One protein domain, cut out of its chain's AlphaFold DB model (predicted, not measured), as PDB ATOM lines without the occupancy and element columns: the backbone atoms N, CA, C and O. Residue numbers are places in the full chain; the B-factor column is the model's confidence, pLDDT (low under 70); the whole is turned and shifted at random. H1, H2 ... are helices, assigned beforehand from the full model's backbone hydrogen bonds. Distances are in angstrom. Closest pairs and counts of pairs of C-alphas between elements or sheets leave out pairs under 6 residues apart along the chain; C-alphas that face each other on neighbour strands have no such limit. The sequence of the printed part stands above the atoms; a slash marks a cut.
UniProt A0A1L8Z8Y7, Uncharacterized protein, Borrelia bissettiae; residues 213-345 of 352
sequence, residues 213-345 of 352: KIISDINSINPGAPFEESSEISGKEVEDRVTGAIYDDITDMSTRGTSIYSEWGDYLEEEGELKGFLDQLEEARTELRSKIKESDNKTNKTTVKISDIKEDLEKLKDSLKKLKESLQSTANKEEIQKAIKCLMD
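Overview. This is residues 213 to 345 of the 352 residues of an uncharacterized protein of Borrelia bissettiae (UniProt A0A1L8Z8Y7). What is the shape? H5, H4 and H2 form an elongated up-and-down bundle, each running against the one before; H1 packs on H2 and H5, and H3 and H6 sit at one far end. How large? The printed part has 133 residues, six named helices, H1 to H6, and no named strand: all helix, compact, radius of gyration of the C-alphas 16.2 A, spans 51 by 32 by 22 A.

Along the chain. Where is H5? Residues 306 to 328, 31.1 A, begin at C-alpha (560.817, 232.020, 463.463). The others? H4 is 273 to 292, 29.0 A; H2 235 to 251; H1 213 to 221; H3 260 to 264; H6 333 to 344, ending at C-alpha (550.018, 273.088, 470.353).

Arrangement. What touches H5? H4 does, a hairpin; the closest C-alphas, of Leu 288 and Asp 312, are 5.9 A apart. Which backbones fall short? O i to N i+4 pairs are within hydrogen-bond range in 11 of 13 in H2 and 17 of 19 in H5; H1, H3, H4 and H6 have every pair.

Size, cuts and confidence. Any cut? The printed part has no cut. Low confidence? Residues 224 to 230 and 255 to 256 are under 70.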
ATOM      1  N   LYS A 213     559.037 251.382 458.477       97.00
ATOM      2  CA  LYS A 213     560.295 250.844 458.996       97.00
ATOM      3  C   LYS A 213     560.055 249.577 459.822       97.00
ATOM      4  O   LYS A 213     560.690 248.564 459.542       97.00
ATOM      5  N   ILE A 214     559.099 249.593 460.753       96.88
ATOM      6  CA  ILE A 214     558.760 248.418 461.574       96.88
ATOM      7  C   ILE A 214     558.253 247.265 460.691       96.88
ATOM      8  O   ILE A 214     558.665 246.119 460.862       96.88
ATOM      9  N   ILE A 215     557.398 247.544 459.699       96.75
ATOM     10  CA  ILE A 215     556.919 246.528 458.745       96.75
ATOM     11  C   ILE A 215     558.087 245.936 457.942       96.75
ATOM     12  O   ILE A 215     558.136 244.723 457.721       96.75
ATOM     13  N   SER A 216     559.029 246.771 457.498       96.38
ATOM     14  CA  SER A 216     560.245 246.322 456.816       96.38
ATOM     15  C   SER A 216     561.085 245.416 457.715       96.38
ATOM     16  O   SER A 216     561.519 244.350 457.273       96.38
ATOM     17  N   ASP A 217     561.260 245.795 458.980       96.06
ATOM     18  CA  ASP A 217     561.978 244.995 459.967       96.06
ATOM     19  C   ASP A 217     561.290 243.640 460.202       96.06
ATOM     20  O   ASP A 217     561.959 242.606 460.163       96.06
ATOM     21  N   ILE A 218     559.957 243.598 460.308       95.00
ATOM     22  CA  ILE A 218     559.189 242.341 460.383       95.00
ATOM     23  C   ILE A 218     559.444 241.457 459.153       95.00
ATOM     24  O   ILE A 218     559.707 240.262 459.295       95.00
ATOM     25  N   ASN A 219     559.406 242.023 457.943       92.94
ATOM     26  CA  ASN A 219     559.655 241.265 456.711       92.94
ATOM     27  C   ASN A 219     561.097 240.739 456.624       92.94
ATOM     28  O   ASN A 219     561.325 239.697 456.011       92.94
ATOM     29  N   SER A 220     562.064 241.442 457.225       91.25
ATOM     30  CA  SER A 220     563.457 240.984 457.296       91.25
ATOM     31  C   SER A 220     563.628 239.771 458.219       91.25
ATOM     32  O   SER A 220     564.469 238.918 457.955       91.25
ATOM     33  N   ILE A 221     562.803 239.678 459.269       89.56
ATOM     34  CA  ILE A 221     562.795 238.571 460.236       89.56
ATOM     35  C   ILE A 221     562.008 237.373 459.694       89.56
ATOM     36  O   ILE A 221     562.402 236.230 459.905       89.56
ATOM     37  N   ASN A 222     560.899 237.628 458.996       83.25
ATOM     38  CA  ASN A 222     560.043 236.613 458.390       83.25
ATOM     39  C   ASN A 222     560.051 236.749 456.856       83.25
ATOM     40  O   ASN A 222     559.040 237.154 456.267       83.25
ATOM     41  N   PRO A 223     561.173 236.429 456.179       70.06
ATOM     42  CA  PRO A 223     561.192 236.380 454.728       70.06
ATOM     43  C   PRO A 223     560.232 235.261 454.318       70.06
ATOM     44  O   PRO A 223     560.419 234.110 454.691       70.06
ATOM     45  N   GLY A 224     559.160 235.580 453.590       67.25
ATOM     46  CA  GLY A 224     558.046 234.662 453.291       67.25
ATOM     47  C   GLY A 224     558.381 233.406 452.460       67.25
ATOM     48  O   GLY A 224     557.484 232.832 451.843       67.25
ATOM     49  N   ALA A 225     559.643 232.980 452.400       66.19
ATOM     50  CA  ALA A 225     560.103 231.798 451.696       66.19
ATOM     51  C   ALA A 225     559.781 230.503 452.482       66.19
ATOM     52  O   ALA A 225     560.033 230.412 453.683       66.19
ATOM     53  N   PRO A 226     559.262 229.460 451.812       57.12
ATOM     54  CA  PRO A 226     558.792 228.231 452.460       57.12
ATOM     55  C   PRO A 226     559.901 227.259 452.910       57.12
ATOM     56  O   PRO A 226     559.584 226.209 453.452       57.12
ATOM     57  N   PHE A 227     561.184 227.563 452.685       52.09
ATOM     58  CA  PHE A 227     562.299 226.636 452.952       52.09
ATOM     59  C   PHE A 227     563.103 226.951 454.226       52.09
ATOM     60  O   PHE A 227     564.097 226.283 454.498       52.09
ATOM     61  N   GLU A 228     562.666 227.925 455.026       57.75
ATOM     62  CA  GLU A 228     563.395 228.446 456.196       57.75
ATOM     63  C   GLU A 228     562.691 228.160 457.538       57.75
ATOM     64  O   GLU A 228     562.771 228.927 458.494       57.75
ATOM     65  N   GLU A 229     562.010 227.015 457.658       55.53
ATOM     66  CA  GLU A 229     561.378 226.587 458.922       55.53
ATOM     67  C   GLU A 229     562.383 226.363 460.074       55.53
ATOM     68  O   GLU A 229     561.981 226.268 461.233       55.53
ATOM     69  N   SER A 230     563.689 226.312 459.783       57.56
ATOM     70  CA  SER A 230     564.763 226.218 460.780       57.56
ATOM     71  C   SER A 230     565.487 227.539 461.053       57.56
ATOM     72  O   SER A 230     566.531 227.514 461.703       57.56
ATOM     73  N   SER A 231     565.002 228.672 460.538       81.31
ATOM     74  CA  SER A 231     565.648 229.958 460.792       81.31
ATOM     75  C   SER A 231     565.424 230.382 462.247       81.31
ATOM     76  O   SER A 231     564.300 230.423 462.763       81.31
ATOM     77  N   GLU A 232     566.533 230.655 462.922       89.06
ATOM     78  CA  GLU A 232     566.588 231.081 464.312       89.06
ATOM     79  C   GLU A 232     566.989 232.554 464.377       89.06
ATOM     80  O   GLU A 232     567.895 232.996 463.670       89.06
ATOM     81  N   ILE A 233     566.334 233.309 465.252       92.81
ATOM     82  CA  ILE A 233     566.638 234.714 465.519       92.81
ATOM     83  C   ILE A 233     566.778 234.937 467.020       92.81
ATOM     84  O   ILE A 233     566.167 234.229 467.820       92.81
ATOM     85  N   SER A 234     567.581 235.911 467.440       95.12
ATOM     86  CA  SER A 234     567.649 236.235 468.864       95.12
ATOM     87  C   SER A 234     566.376 236.946 469.325       95.12
ATOM     88  O   SER A 234     565.865 237.834 468.640       95.12
ATOM     89  N   GLY A 235     565.886 236.620 470.526       94.56
ATOM     90  CA  GLY A 235     564.744 237.330 471.108       94.56
ATOM     91  C   GLY A 235     565.031 238.823 471.293       94.56
ATOM     92  O   GLY A 235     564.129 239.644 471.182       94.56
ATOM     93  N   LYS A 236     566.306 239.186 471.490       95.75
ATOM     94  CA  LYS A 236     566.744 240.583 471.550       95.75
ATOM     95  C   LYS A 236     566.586 241.312 470.217       95.75
ATOM     96  O   LYS A 236     566.152 242.451 470.218       95.75
ATOM     97  N   GLU A 237     566.903 240.677 469.096       95.00
ATOM     98  CA  GLU A 237     566.742 241.303 467.779       95.00
ATOM     99  C   GLU A 237     565.265 241.541 467.441       95.00
ATOM    100  O   GLU A 237     564.925 242.602 466.923       95.00
ATOM    101  N   VAL A 238     564.380 240.603 467.802       95.75
ATOM    102  CA  VAL A 238     562.922 240.794 467.684       95.75
ATOM    103  C   VAL A 238     562.431 241.896 468.630       95.75
ATOM    104  O   VAL A 238     561.570 242.692 468.252       95.75
ATOM    105  N   GLU A 239     562.978 241.974 469.847       96.06
ATOM    106  CA  GLU A 239     562.656 243.058 470.774       96.06
ATOM    107  C   GLU A 239     563.073 244.408 470.197       96.06
ATOM    108  O   GLU A 239     562.209 245.250 469.998       96.06
ATOM    109  N   ASP A 240     564.349 244.594 469.879       95.75
ATOM    110  CA  ASP A 240     564.905 245.886 469.476       95.75
ATOM    111  C   ASP A 240     564.275 246.405 468.167       95.75
ATOM    112  O   ASP A 240     564.035 247.603 468.035       95.75
ATOM    113  N   ARG A 241     563.989 245.521 467.198       95.88
ATOM    114  CA  ARG A 241     563.460 245.928 465.882       95.88
ATOM    115  C   ARG A 241     561.939 245.992 465.791       95.88
ATOM    116  O   ARG A 241     561.421 246.746 464.977       95.88
ATOM    117  N   VAL A 242     561.222 245.179 466.569       96.50
ATOM    118  CA  VAL A 242     559.761 245.058 466.442       96.50
ATOM    119  C   VAL A 242     559.072 245.505 467.718       96.50
ATOM    120  O   VAL A 242     558.457 246.564 467.735       96.50
ATOM    121  N   THR A 243     559.154 244.731 468.805       95.94
ATOM    122  CA  THR A 243     558.313 245.032 469.980       95.94
ATOM    123  C   THR A 243     558.735 246.312 470.704       95.94
ATOM    124  O   THR A 243     557.887 247.006 471.244       95.94
ATOM    125  N   GLY A 244     560.030 246.623 470.714       94.38
ATOM    126  CA  GLY A 244     560.606 247.834 471.288       94.38
ATOM    127  C   GLY A 244     560.267 249.047 470.437       94.38
ATOM    128  O   GLY A 244     559.702 249.989 470.962       94.38
ATOM    129  N   ALA A 245     560.468 248.968 469.119       95.38
ATOM    130  CA  ALA A 245     560.070 250.036 468.201       95.38
ATOM    131  C   ALA A 245     558.562 250.343 468.273       95.38
ATOM    132  O   ALA A 245     558.172 251.499 468.364       95.38
ATOM    133  N   ILE A 246     557.699 249.318 468.316       95.88
ATOM    134  CA  ILE A 246     556.250 249.514 468.504       95.88
ATOM    135  C   ILE A 246     555.955 250.212 469.835       95.88
ATOM    136  O   ILE A 246     555.108 251.099 469.880       95.88
ATOM    137  N   TYR A 247     556.636 249.826 470.914       94.06
ATOM    138  CA  TYR A 247     556.464 250.494 472.198       94.06
ATOM    139  C   TYR A 247     556.911 251.957 472.128       94.06
ATOM    140  O   TYR A 247     556.100 252.849 472.352       94.06
ATOM    141  N   ASP A 248     558.160 252.198 471.748       93.31
ATOM    142  CA  ASP A 248     558.788 253.516 471.789       93.31
ATOM    143  C   ASP A 248     558.117 254.516 470.829       93.31
ATOM    144  O   ASP A 248     557.890 255.668 471.201       93.31
ATOM    145  N   ASP A 249     557.771 254.082 469.613       93.25
ATOM    146  CA  ASP A 249     557.241 254.966 468.569       93.25
ATOM    147  C   ASP A 249     555.704 255.054 468.576       93.25
ATOM    148  O   ASP A 249     555.145 256.050 468.115       93.25
ATOM    149  N   ILE A 250     554.987 254.037 469.077       92.94
ATOM    150  CA  ILE A 250     553.527 253.939 468.891       92.94
ATOM    151  C   ILE A 250     552.766 253.856 470.215       92.94
ATOM    152  O   ILE A 250     551.889 254.688 470.445       92.94
ATOM    153  N   THR A 251     553.064 252.876 471.071       92.31
ATOM    154  CA  THR A 251     552.162 252.498 472.177       92.31
ATOM    155  C   THR A 251     552.600 252.933 473.575       92.31
ATOM    156  O   THR A 251     551.843 252.736 474.525       92.31
ATOM    157  N   ASP A 252     553.785 253.528 473.752       90.06
ATOM    158  CA  ASP A 252     554.247 253.961 475.074       90.06
ATOM    159  C   ASP A 252     553.304 255.010 475.671       90.06
ATOM    160  O   ASP A 252     553.150 256.106 475.145       90.06
ATOM    161  N   MET A 253     552.698 254.691 476.810       81.81
ATOM    162  CA  MET A 253     551.756 255.573 477.501       81.81
ATOM    163  C   MET A 253     552.457 256.553 478.449       81.81
ATOM    164  O   MET A 253     551.814 257.195 479.284       81.81
ATOM    165  N   SER A 254     553.791 256.632 478.417       79.75
ATOM    166  CA  SER A 254     554.509 257.535 479.303       79.75
ATOM    167  C   SER A 254     554.182 258.993 478.963       79.75
ATOM    168  O   SER A 254     554.282 259.437 477.828       79.75
ATOM    169  N   THR A 255     553.851 259.793 479.977       63.88
ATOM    170  CA  THR A 255     553.506 261.229 479.832       63.88
ATOM    171  C   THR A 255     554.655 262.116 479.330       63.88
ATOM    172  O   THR A 255     554.519 263.333 479.238       63.88
ATOM    173  N   ARG A 256     555.831 261.531 479.076       69.44
ATOM    174  CA  ARG A 256     557.014 262.194 478.509       69.44
ATOM    175  C   ARG A 256     557.520 261.487 477.249       69.44
ATOM    176  O   ARG A 256     558.627 261.795 476.809       69.44
ATOM    177  N   GLY A 257     556.763 260.515 476.753       72.50
ATOM    178  CA  GLY A 257     557.078 259.772 475.551       72.50
ATOM    179  C   GLY A 257     556.953 260.646 474.310       72.50
ATOM    180  O   GLY A 257     556.403 261.747 474.342       72.50
ATOM    181  N   THR A 258     557.509 260.140 473.218       80.69
ATOM    182  CA  THR A 258     557.330 260.677 471.862       80.69
ATOM    183  C   THR A 258     556.513 259.720 470.997       80.69
ATOM    184  O   THR A 258     556.532 259.818 469.774       80.69
ATOM    185  N   SER A 259     555.858 258.745 471.628       88.00
ATOM    186  CA  SER A 259     555.011 257.779 470.944       88.00
ATOM    187  C   SER A 259     553.698 258.439 470.528       88.00
ATOM    188  O   SER A 259     553.252 259.403 471.162       88.00
ATOM    189  N   ILE A 260     553.021 257.870 469.530       88.12
ATOM    190  CA  ILE A 260     551.672 258.312 469.141       88.12
ATOM    191  C   ILE A 260     550.734 258.343 470.347       88.12
ATOM    192  O   ILE A 260     550.013 259.318 470.537       88.12
ATOM    193  N   TYR A 261     550.738 257.291 471.168       87.00
ATOM    194  CA  TYR A 261     549.843 257.211 472.316       87.00
ATOM    195  C   TYR A 261     550.132 258.320 473.330       87.00
ATOM    196  O   TYR A 261     549.207 258.964 473.808       87.00
ATOM    197  N   SER A 262     551.402 258.580 473.638       85.56
ATOM    198  CA  SER A 262     551.772 259.646 474.576       85.56
ATOM    199  C   SER A 262     551.467 261.047 474.046       85.56
ATOM    200  O   SER A 262     551.071 261.916 474.818       85.56
ATOM    201  N   GLU A 263     551.640 261.273 472.741       87.31
ATOM    202  CA  GLU A 263     551.379 262.571 472.130       87.31
ATOM    203  C   GLU A 263     549.869 262.799 471.943       87.31
ATOM    204  O   GLU A 263     549.374 263.889 472.209       87.31
ATOM    205  N   TRP A 264     549.116 261.810 471.460       88.88
ATOM    206  CA  TRP A 264     547.731 262.023 471.011       88.88
ATOM    207  C   TRP A 264     546.688 261.371 471.913       88.88
ATOM    208  O   TRP A 264     545.541 261.799 471.893       88.88
ATOM    209  N   GLY A 265     547.054 260.360 472.702       84.31
ATOM    210  CA  GLY A 265     546.118 259.458 473.378       84.31
ATOM    211  C   GLY A 265     545.136 260.133 474.335       84.31
ATOM    212  O   GLY A 265     543.992 259.690 474.416       84.31
ATOM    213  N   ASP A 266     545.541 261.222 474.993       84.50
ATOM    214  CA  ASP A 266     544.666 262.012 475.877       84.50
ATOM    215  C   ASP A 266     543.591 262.802 475.104       84.50
ATOM    216  O   ASP A 266     542.583 263.205 475.680       84.50
ATOM    217  N   TYR A 267     543.796 263.013 473.800       85.75
ATOM    218  CA  TYR A 267     542.912 263.783 472.920       85.75
ATOM    219  C   TYR A 267     542.147 262.920 471.909       85.75
ATOM    220  O   TYR A 267     541.256 263.435 471.231       85.75
ATOM    221  N   LEU A 268     542.504 261.638 471.786       86.19
ATOM    222  CA  LEU A 268     541.761 260.666 470.987       86.19
ATOM    223  C   LEU A 268     540.474 260.264 471.709       86.19
ATOM    224  O   LEU A 268     540.428 260.167 472.939       86.19
ATOM    225  N   GLU A 269     539.428 259.985 470.939       83.06
ATOM    226  CA  GLU A 269     538.158 259.540 471.498       83.06
ATOM    227  C   GLU A 269     538.326 258.181 472.196       83.06
ATOM    228  O   GLU A 269     538.988 257.275 471.685       83.06
ATOM    229  N   GLU A 270     537.726 258.008 473.384       79.88
ATOM    230  CA  GLU A 270     537.882 256.766 474.159       79.88
ATOM    231  C   GLU A 270     537.402 255.520 473.404       79.88
ATOM    232  O   GLU A 270     538.007 254.458 473.537       79.88
ATOM    233  N   GLU A 271     536.356 255.660 472.591       81.12
ATOM    234  CA  GLU A 271     535.824 254.610 471.712       81.12
ATOM    235  C   GLU A 271     536.194 254.857 470.234       81.12
ATOM    236  O   GLU A 271     535.572 254.303 469.325       81.12
ATOM    237  N   GLY A 272     537.204 255.700 469.992       82.69
ATOM    238  CA  GLY A 272     537.683 256.072 468.666       82.69
ATOM    239  C   GLY A 272     538.409 254.930 467.955       82.69
ATOM    240  O   GLY A 272     539.063 254.082 468.570       82.69
ATOM    241  N   GLU A 273     538.329 254.927 466.623       87.94
ATOM    242  CA  GLU A 273     538.933 253.889 465.780       87.94
ATOM    243  C   GLU A 273     540.459 253.822 465.974       87.94
ATOM    244  O   GLU A 273     541.029 252.738 466.118       87.94
ATOM    245  N   LEU A 274     541.116 254.986 466.048       88.75
ATOM    246  CA  LEU A 274     542.561 255.097 466.247       88.75
ATOM    247  C   LEU A 274     543.004 254.509 467.584       88.75
ATOM    248  O   LEU A 274     543.942 253.711 467.617       88.75
ATOM    249  N   LYS A 275     542.317 254.856 468.676       88.00
ATOM    250  CA  LYS A 275     542.626 254.320 470.005       88.00
ATOM    251  C   LYS A 275     542.450 252.803 470.039       88.00
ATOM    252  O   LYS A 275     543.342 252.096 470.500       88.00
ATOM    253  N   GLY A 276     541.379 252.299 469.420       90.44
ATOM    254  CA  GLY A 276     541.158 250.863 469.251       90.44
ATOM    255  C   GLY A 276     542.291 250.153 468.498       90.44
ATOM    256  O   GLY A 276     542.668 249.041 468.871       90.44
ATOM    257  N   PHE A 277     542.879 250.781 467.473       91.94
ATOM    258  CA  PHE A 277     544.052 250.225 466.787       91.94
ATOM    259  C   PHE A 277     545.313 250.230 467.653       91.94
ATOM    260  O   PHE A 277     546.069 249.258 467.606       91.94
ATOM    261  N   LEU A 278     545.546 251.286 468.440       92.00
ATOM    262  CA  LEU A 278     546.691 251.357 469.354       92.00
ATOM    263  C   LEU A 278     546.614 250.260 470.425       92.00
ATOM    264  O   LEU A 278     547.609 249.576 470.668       92.00
ATOM    265  N   ASP A 279     545.429 250.031 470.991       90.12
ATOM    266  CA  ASP A 279     545.209 248.994 472.002       90.12
ATOM    267  C   ASP A 279     545.396 247.580 471.421       90.12
ATOM    268  O   ASP A 279     546.086 246.747 472.012       90.12
ATOM    269  N   GLN A 280     544.863 247.314 470.219       92.25
ATOM    270  CA  GLN A 280     545.083 246.040 469.513       92.25
ATOM    271  C   GLN A 280     546.565 245.795 469.212       92.25
ATOM    272  O   GLN A 280     547.044 244.658 469.269       92.25
ATOM    273  N   LEU A 281     547.298 246.852 468.860       94.38
ATOM    274  CA  LEU A 281     548.724 246.759 468.591       94.38
ATOM    275  C   LEU A 281     549.512 246.473 469.875       94.38
ATOM    276  O   LEU A 281     550.416 245.637 469.855       94.38
ATOM    277  N   GLU A 282     549.147 247.105 470.993       93.31
ATOM    278  CA  GLU A 282     549.748 246.867 472.309       93.31
ATOM    279  C   GLU A 282     549.534 245.425 472.792       93.31
ATOM    280  O   GLU A 282     550.467 244.788 473.302       93.31
ATOM    281  N   GLU A 283     548.330 244.885 472.590       93.94
ATOM    282  CA  GLU A 283     547.991 243.499 472.919       93.94
ATOM    283  C   GLU A 283     548.836 242.518 472.095       93.94
ATOM    284  O   GLU A 283     549.603 241.733 472.661       93.94
ATOM    285  N   ALA A 284     548.805 242.638 470.763       95.44
ATOM    286  CA  ALA A 284     549.581 241.779 469.866       95.44
ATOM    287  C   ALA A 284     551.099 241.884 470.120       95.44
ATOM    288  O   ALA A 284     551.828 240.887 470.084       95.44
ATOM    289  N   ARG A 285     551.596 243.086 470.443       95.56
ATOM    290  CA  ARG A 285     552.999 243.310 470.818       95.56
ATOM    291  C   ARG A 285     553.340 242.572 472.105       95.56
ATOM    292  O   ARG A 285     554.413 241.977 472.206       95.56
ATOM    293  N   THR A 286     552.456 242.620 473.095       94.38
ATOM    294  CA  THR A 286     552.645 241.958 474.390       94.38
ATOM    295  C   THR A 286     552.633 240.436 474.251       94.38
ATOM    296  O   THR A 286     553.485 239.768 474.845       94.38
ATOM    297  N   GLU A 287     551.762 239.889 473.400       94.69
ATOM    298  CA  GLU A 287     551.760 238.465 473.056       94.69
ATOM    299  C   GLU A 287     553.098 238.028 472.443       94.69
ATOM    300  O   GLU A 287     553.735 237.105 472.963       94.69
ATOM    301  N   LEU A 288     553.590 238.730 471.411       95.88
ATOM    302  CA  LEU A 288     554.896 238.428 470.812       95.88
ATOM    303  C   LEU A 288     556.032 238.573 471.835       95.88
ATOM    304  O   LEU A 288     556.906 237.707 471.931       95.88
ATOM    305  N   ARG A 289     556.005 239.639 472.644       94.50
ATOM    306  CA  ARG A 289     557.011 239.898 473.682       94.50
ATOM    307  C   ARG A 289     557.098 238.740 474.680       94.50
ATOM    308  O   ARG A 289     558.198 238.334 475.043       94.50
ATOM    309  N   SER A 290     555.965 238.159 475.074       94.62
ATOM    310  CA  SER A 290     555.940 236.998 475.977       94.62
ATOM    311  C   SER A 290     556.613 235.752 475.378       94.62
ATOM    312  O   SER A 290     557.222 234.964 476.098       94.62
ATOM    313  N   LYS A 291     556.567 235.592 474.048       94.81
ATOM    314  CA  LYS A 291     557.167 234.453 473.337       94.81
ATOM    315  C   LYS A 291     558.679 234.585 473.177       94.81
ATOM    316  O   LYS A 291     559.366 233.561 473.150       94.81
ATOM    317  N   ILE A 292     559.203 235.809 473.110       95.75
ATOM    318  CA  ILE A 292     560.643 236.086 472.951       95.75
ATOM    319  C   ILE A 292     561.385 236.290 474.283       95.75
ATOM    320  O   ILE A 292     562.617 236.239 474.306       95.75
ATOM    321  N   LYS A 293     560.661 236.496 475.391       94.62
ATOM    322  CA  LYS A 293     561.220 236.586 476.748       94.62
ATOM    323  C   LYS A 293     561.371 235.210 477.400       94.62
ATOM    324  O   LYS A 293     560.665 234.255 477.077       94.62
ATOM    325  N   GLU A 294     562.316 235.121 478.327       93.19
ATOM    326  CA  GLU A 294     562.442 234.005 479.260       93.19
ATOM    327  C   GLU A 294     561.314 234.025 480.302       93.19
ATOM    328  O   GLU A 294     560.568 234.997 480.429       93.19
ATOM    329  N   SER A 295     561.211 232.960 481.101       87.12
ATOM    330  CA  SER A 295     560.186 232.842 482.155       87.12
ATOM    331  C   SER A 295     560.245 233.943 483.226       87.12
ATOM    332  O   SER A 295     559.269 234.157 483.943       87.12
ATOM    333  N   ASP A 296     561.365 234.662 483.328       85.38
ATOM    334  CA  ASP A 296     561.529 235.809 484.222       85.38
ATOM    335  C   ASP A 296     560.934 237.120 483.668       85.38
ATOM    336  O   ASP A 296     560.928 238.129 484.380       85.38
ATOM    337  N   ASN A 297     560.449 237.117 482.416       80.94
ATOM    338  CA  ASN A 297     559.933 238.261 481.653       80.94
ATOM    339  C   ASN A 297     560.894 239.460 481.528       80.94
ATOM    340  O   ASN A 297     560.504 240.532 481.059       80.94
ATOM    341  N   LYS A 298     562.157 239.303 481.927       88.06
ATOM    342  CA  LYS A 298     563.176 240.361 481.918       88.06
ATOM    343  C   LYS A 298     564.220 240.083 480.856       88.06
ATOM    344  O   LYS A 298     564.575 240.982 480.092       88.06
ATOM    345  N   THR A 299     564.693 238.845 480.801       91.12
ATOM    346  CA  THR A 299     565.742 238.431 479.879       91.12
ATOM    347  C   THR A 299     565.144 237.912 478.578       91.12
ATOM    348  O   THR A 299     564.046 237.360 478.543       91.12
ATOM    349  N   ASN A 300     565.841 238.166 477.472       95.19
ATOM    350  CA  ASN A 300     565.449 237.644 476.167       95.19
ATOM    351  C   ASN A 300     565.983 236.235 475.994       95.19
ATOM    352  O   ASN A 300     567.126 235.962 476.369       95.19
ATOM    353  N   LYS A 301     565.204 235.399 475.311       94.38
ATOM    354  CA  LYS A 301     565.707 234.137 474.780       94.38
ATOM    355  C   LYS A 301     566.875 234.424 473.846       94.38
ATOM    356  O   LYS A 301     566.799 235.305 472.982       94.38
ATOM    357  N   THR A 302     567.954 233.661 473.992       93.56
ATOM    358  CA  THR A 302     569.114 233.764 473.093       93.56
ATOM    359  C   THR A 302     568.738 233.415 471.659       93.56
ATOM    360  O   THR A 302     569.282 233.995 470.725       93.56
ATOM    361  N   THR A 303     567.779 232.499 471.515       92.56
ATOM    362  CA  THR A 303     567.365 231.903 470.253       92.56
ATOM    363  C   THR A 303     565.856 231.671 470.275       92.56
ATOM    364  O   THR A 303     565.320 231.100 471.226       92.56
ATOM    365  N   VAL A 304     565.173 232.103 469.223       92.81
ATOM    366  CA  VAL A 304     563.741 231.936 468.985       92.81
ATOM    367  C   VAL A 304     563.577 231.389 467.576       92.81
ATOM    368  O   VAL A 304     564.160 231.917 466.628       92.81
ATOM    369  N   LYS A 305     562.787 230.326 467.426       92.62
ATOM    370  CA  LYS A 305     562.452 229.804 466.102       92.62
ATOM    371  C   LYS A 305     561.451 230.736 465.443       92.62
ATOM    372  O   LYS A 305     560.417 231.041 466.036       92.62
ATOM    373  N   ILE A 306     561.724 231.139 464.205       90.94
ATOM    374  CA  ILE A 306     560.817 232.020 463.463       90.94
ATOM    375  C   ILE A 306     559.447 231.355 463.271       90.94
ATOM    376  O   ILE A 306     558.431 232.034 463.383       90.94
ATOM    377  N   SER A 307     559.395 230.028 463.101       89.94
ATOM    378  CA  SER A 307     558.142 229.258 463.029       89.94
ATOM    379  C   SER A 307     557.193 229.513 464.203       89.94
ATOM    380  O   SER A 307     555.983 229.543 464.003       89.94
ATOM    381  N   ASP A 308     557.735 229.725 465.405       91.56
ATOM    382  CA  ASP A 308     556.958 229.823 466.645       91.56
ATOM    383  C   ASP A 308     556.356 231.224 466.847       91.56
ATOM    384  O   ASP A 308     555.414 231.385 467.623       91.56
ATOM    385  N   ILE A 309     556.897 232.232 466.152       94.06
ATOM    386  CA  ILE A 309     556.484 233.643 466.242       94.06
ATOM    387  C   ILE A 309     555.928 234.204 464.928       94.06
ATOM    388  O   ILE A 309     555.488 235.350 464.873       94.06
ATOM    389  N   LYS A 310     555.946 233.412 463.850       92.62
ATOM    390  CA  LYS A 310     555.551 233.831 462.499       92.62
ATOM    391  C   LYS A 310     554.130 234.382 462.443       92.62
ATOM    392  O   LYS A 310     553.891 235.403 461.808       92.62
ATOM    393  N   GLU A 311     553.193 233.705 463.101       93.25
ATOM    394  CA  GLU A 311     551.796 234.139 463.135       93.25
ATOM    395  C   GLU A 311     551.645 235.483 463.862       93.25
ATOM    396  O   GLU A 311     550.925 236.356 463.388       93.25
ATOM    397  N   ASP A 312     552.361 235.681 464.972       95.56
ATOM    398  CA  ASP A 312     552.306 236.930 465.740       95.56
ATOM    399  C   ASP A 312     552.932 238.096 464.967       95.56
ATOM    400  O   ASP A 312     552.412 239.210 464.988       95.56
ATOM    401  N   LEU A 313     554.024 237.835 464.239       94.94
ATOM    402  CA  LEU A 313     554.659 238.815 463.358       94.94
ATOM    403  C   LEU A 313     553.722 239.257 462.225       94.94
ATOM    404  O   LEU A 313     553.644 240.450 461.937       94.94
ATOM    405  N   GLU A 314     552.982 238.333 461.602       94.06
ATOM    406  CA  GLU A 314     551.982 238.697 460.587       94.06
ATOM    407  C   GLU A 314     550.786 239.445 461.198       94.06
ATOM    408  O   GLU A 314     550.358 240.448 460.630       94.06
ATOM    409  N   LYS A 315     550.306 239.052 462.390       94.69
ATOM    410  CA  LYS A 315     549.262 239.805 463.116       94.69
ATOM    411  C   LYS A 315     549.690 241.245 463.382       94.69
ATOM    412  O   LYS A 315     548.941 242.168 463.070       94.69
ATOM    413  N   LEU A 316     550.901 241.446 463.903       96.00
ATOM    414  CA  LEU A 316     551.456 242.779 464.144       96.00
ATOM    415  C   LEU A 316     551.561 243.594 462.861       96.00
ATOM    416  O   LEU A 316     551.144 244.747 462.826       96.00
ATOM    417  N   LYS A 317     552.080 242.991 461.794       95.31
ATOM    418  CA  LYS A 317     552.196 243.635 460.485       95.31
ATOM    419  C   LYS A 317     550.841 244.060 459.928       95.31
ATOM    420  O   LYS A 317     550.738 245.151 459.372       95.31
ATOM    421  N   ASP A 318     549.808 243.239 460.072       94.56
ATOM    422  CA  ASP A 318     548.467 243.592 459.614       94.56
ATOM    423  C   ASP A 318     547.820 244.676 460.486       94.56
ATOM    424  O   ASP A 318     547.207 245.595 459.940       94.56
ATOM    425  N   SER A 319     548.011 244.648 461.810       94.88
ATOM    426  CA  SER A 319     547.585 245.741 462.699       94.88
ATOM    427  C   SER A 319     548.291 247.060 462.368       94.88
ATOM    428  O   SER A 319     547.640 248.098 462.278       94.88
ATOM    429  N   LEU A 320     549.599 247.024 462.092       96.44
ATOM    430  CA  LEU A 320     550.384 248.190 461.672       96.44
ATOM    431  C   LEU A 320     549.891 248.779 460.344       96.44
ATOM    432  O   LEU A 320     549.775 249.996 460.219       96.44
ATOM    433  N   LYS A 321     549.551 247.936 459.358       95.81
ATOM    434  CA  LYS A 321     548.954 248.411 458.098       95.81
ATOM    435  C   LYS A 321     547.610 249.092 458.329       95.81
ATOM    436  O   LYS A 321     547.400 250.175 457.796       95.81
ATOM    437  N   LYS A 322     546.730 248.491 459.138       94.50
ATOM    438  CA  LYS A 322     545.424 249.085 459.466       94.50
ATOM    439  C   LYS A 322     545.580 250.433 460.163       94.50
ATOM    440  O   LYS A 322     544.918 251.387 459.771       94.50
ATOM    441  N   LEU A 323     546.498 250.532 461.128       94.38
ATOM    442  CA  LEU A 323     546.818 251.799 461.782       94.38
ATOM    443  C   LEU A 323     547.296 252.837 460.757       94.38
ATOM    444  O   LEU A 323     546.783 253.949 460.729       94.38
ATOM    445  N   LYS A 324     548.223 252.473 459.866       95.12
ATOM    446  CA  LYS A 324     548.713 253.373 458.810       95.12
ATOM    447  C   LYS A 324     547.593 253.856 457.884       95.12
ATOM    448  O   LYS A 324     547.520 255.044 457.583       95.12
ATOM    449  N   GLU A 325     546.730 252.950 457.434       94.00
ATOM    450  CA  GLU A 325     545.579 253.279 456.586       94.00
ATOM    451  C   GLU A 325     544.598 254.207 457.313       94.00
ATOM    452  O   GLU A 325     544.134 255.188 456.733       94.00
ATOM    453  N   SER A 326     544.345 253.945 458.596       91.88
ATOM    454  CA  SER A 326     543.497 254.762 459.464       91.88
ATOM    455  C   SER A 326     544.059 256.175 459.656       91.88
ATOM    456  O   SER A 326     543.322 257.149 459.519       91.88
ATOM    457  N   LEU A 327     545.372 256.307 459.863       91.88
ATOM    458  CA  LEU A 327     546.060 257.598 459.972       91.88
ATOM    459  C   LEU A 327     546.003 258.418 458.678       91.88
ATOM    460  O   LEU A 327     545.953 259.644 458.713       91.88
ATOM    461  N   GLN A 328     546.026 257.749 457.526       90.19
ATOM    462  CA  GLN A 328     545.959 258.387 456.208       90.19
ATOM    463  C   GLN A 328     544.518 258.596 455.716       90.19
ATOM    464  O   GLN A 328     544.303 259.239 454.683       90.19
ATOM    465  N   SER A 329     543.531 258.065 456.438       90.00
ATOM    466  CA  SER A 329     542.119 258.192 456.108       90.00
ATOM    467  C   SER A 329     541.626 259.612 456.352       90.00
ATOM    468  O   SER A 329     541.907 260.239 457.373       90.00
ATOM    469  N   THR A 330     540.791 260.111 455.443       84.44
ATOM    470  CA  THR A 330     540.103 261.391 455.646       84.44
ATOM    471  C   THR A 330     539.121 261.345 456.813       84.44
ATOM    472  O   THR A 330     538.809 262.399 457.353       84.44
ATOM    473  N   ALA A 331     538.637 260.155 457.195       85.31
ATOM    474  CA  ALA A 331     537.676 259.990 458.286       85.31
ATOM    475  C   ALA A 331     538.266 260.374 459.650       85.31
ATOM    476  O   ALA A 331     537.588 261.018 460.439       85.31
ATOM    477  N   ASN A 332     539.546 260.064 459.880       85.62
ATOM    478  CA  ASN A 332     540.211 260.308 461.164       85.62
ATOM    479  C   ASN A 332     541.024 261.609 461.161       85.62
ATOM    480  O   ASN A 332     541.622 261.989 462.164       85.62
ATOM    481  N   LYS A 333     541.033 262.330 460.031       87.31
ATOM    482  CA  LYS A 333     541.783 263.577 459.873       87.31
ATOM    483  C   LYS A 333     541.352 264.631 460.888       87.31
ATOM    484  O   LYS A 333     542.219 265.283 461.454       87.31
ATOM    485  N   GLU A 334     540.050 264.798 461.118       86.69
ATOM    486  CA  GLU A 334     539.533 265.791 462.073       86.69
ATOM    487  C   GLU A 334     539.948 265.461 463.512       86.69
ATOM    488  O   GLU A 334     540.391 266.355 464.232       86.69
ATOM    489  N   GLU A 335     539.890 264.186 463.905       88.56
ATOM    490  CA  GLU A 335     540.319 263.714 465.228       88.56
ATOM    491  C   GLU A 335     541.825 263.947 465.446       88.56
ATOM    492  O   GLU A 335     542.228 264.560 466.436       88.56
ATOM    493  N   ILE A 336     542.669 263.561 464.480       89.69
ATOM    494  CA  ILE A 336     544.126 263.777 464.551       89.69
ATOM    495  C   ILE A 336     544.452 265.277 464.547       89.69
ATOM    496  O   ILE A 336     545.321 265.744 465.284       89.69
ATOM    497  N   GLN A 337     543.754 266.060 463.724       89.69
ATOM    498  CA  GLN A 337     543.937 267.506 463.645       89.69
ATOM    499  C   GLN A 337     543.543 268.189 464.960       89.69
ATOM    500  O   GLN A 337     544.253 269.094 465.403       89.69
ATOM    501  N   LYS A 338     542.476 267.723 465.621       88.56
ATOM    502  CA  LYS A 338     542.088 268.149 466.970       88.56
ATOM    503  C   LYS A 338     543.177 267.804 467.988       88.56
ATOM    504  O   LYS A 338     543.620 268.699 468.700       88.56
ATOM    505  N   ALA A 339     543.663 266.562 468.006       88.88
ATOM    506  CA  ALA A 339     544.728 266.138 468.916       88.88
ATOM    507  C   ALA A 339     545.997 266.996 468.761       88.88
ATOM    508  O   ALA A 339     546.552 267.494 469.738       88.88
ATOM    509  N   ILE A 340     546.412 267.260 467.520       88.31
ATOM    510  CA  ILE A 340     547.576 268.104 467.222       88.31
ATOM    511  C   ILE A 340     547.331 269.561 467.617       88.31
ATOM    512  O   ILE A 340     548.221 270.196 468.181       88.31
ATOM    513  N   LYS A 341     546.130 270.094 467.374       88.12
ATOM    514  CA  LYS A 341     545.761 271.440 467.824       88.12
ATOM    515  C   LYS A 341     545.893 271.560 469.343       88.12
ATOM    516  O   LYS A 341     546.516 272.505 469.818       88.12
ATOM    517  N   CYS A 342     545.375 270.583 470.081       86.94
ATOM    518  CA  CYS A 342     545.403 270.568 471.541       86.94
ATOM    519  C   CYS A 342     546.800 270.373 472.130       86.94
ATOM    520  O   CYS A 342     547.103 270.921 473.186       86.94
ATOM    521  N   LEU A 343     547.689 269.678 471.422       84.81
ATOM    522  CA  LEU A 343     549.107 269.636 471.770       84.81
ATOM    523  C   LEU A 343     549.802 270.994 471.628       84.81
ATOM    524  O   LEU A 343     550.701 271.317 472.405       84.81
ATOM    525  N   MET A 344     549.424 271.775 470.615       82.50
ATOM    526  CA  MET A 344     550.018 273.088 470.353       82.50
ATOM    527  C   MET A 344     549.454 274.174 471.270       82.50
ATOM    528  O   MET A 344     550.203 275.053 471.700       82.50
ATOM    529  N   ASP A 345     548.157 274.104 471.569       83.19
ATOM    530  CA  ASP A 345     547.459 275.018 472.469       83.19
ATOM    531  C   ASP A 345     546.544 274.247 473.437       83.19
ATOM    532  O   ASP A 345     545.340 274.124 473.205       83.19
TER     533      ASP A 345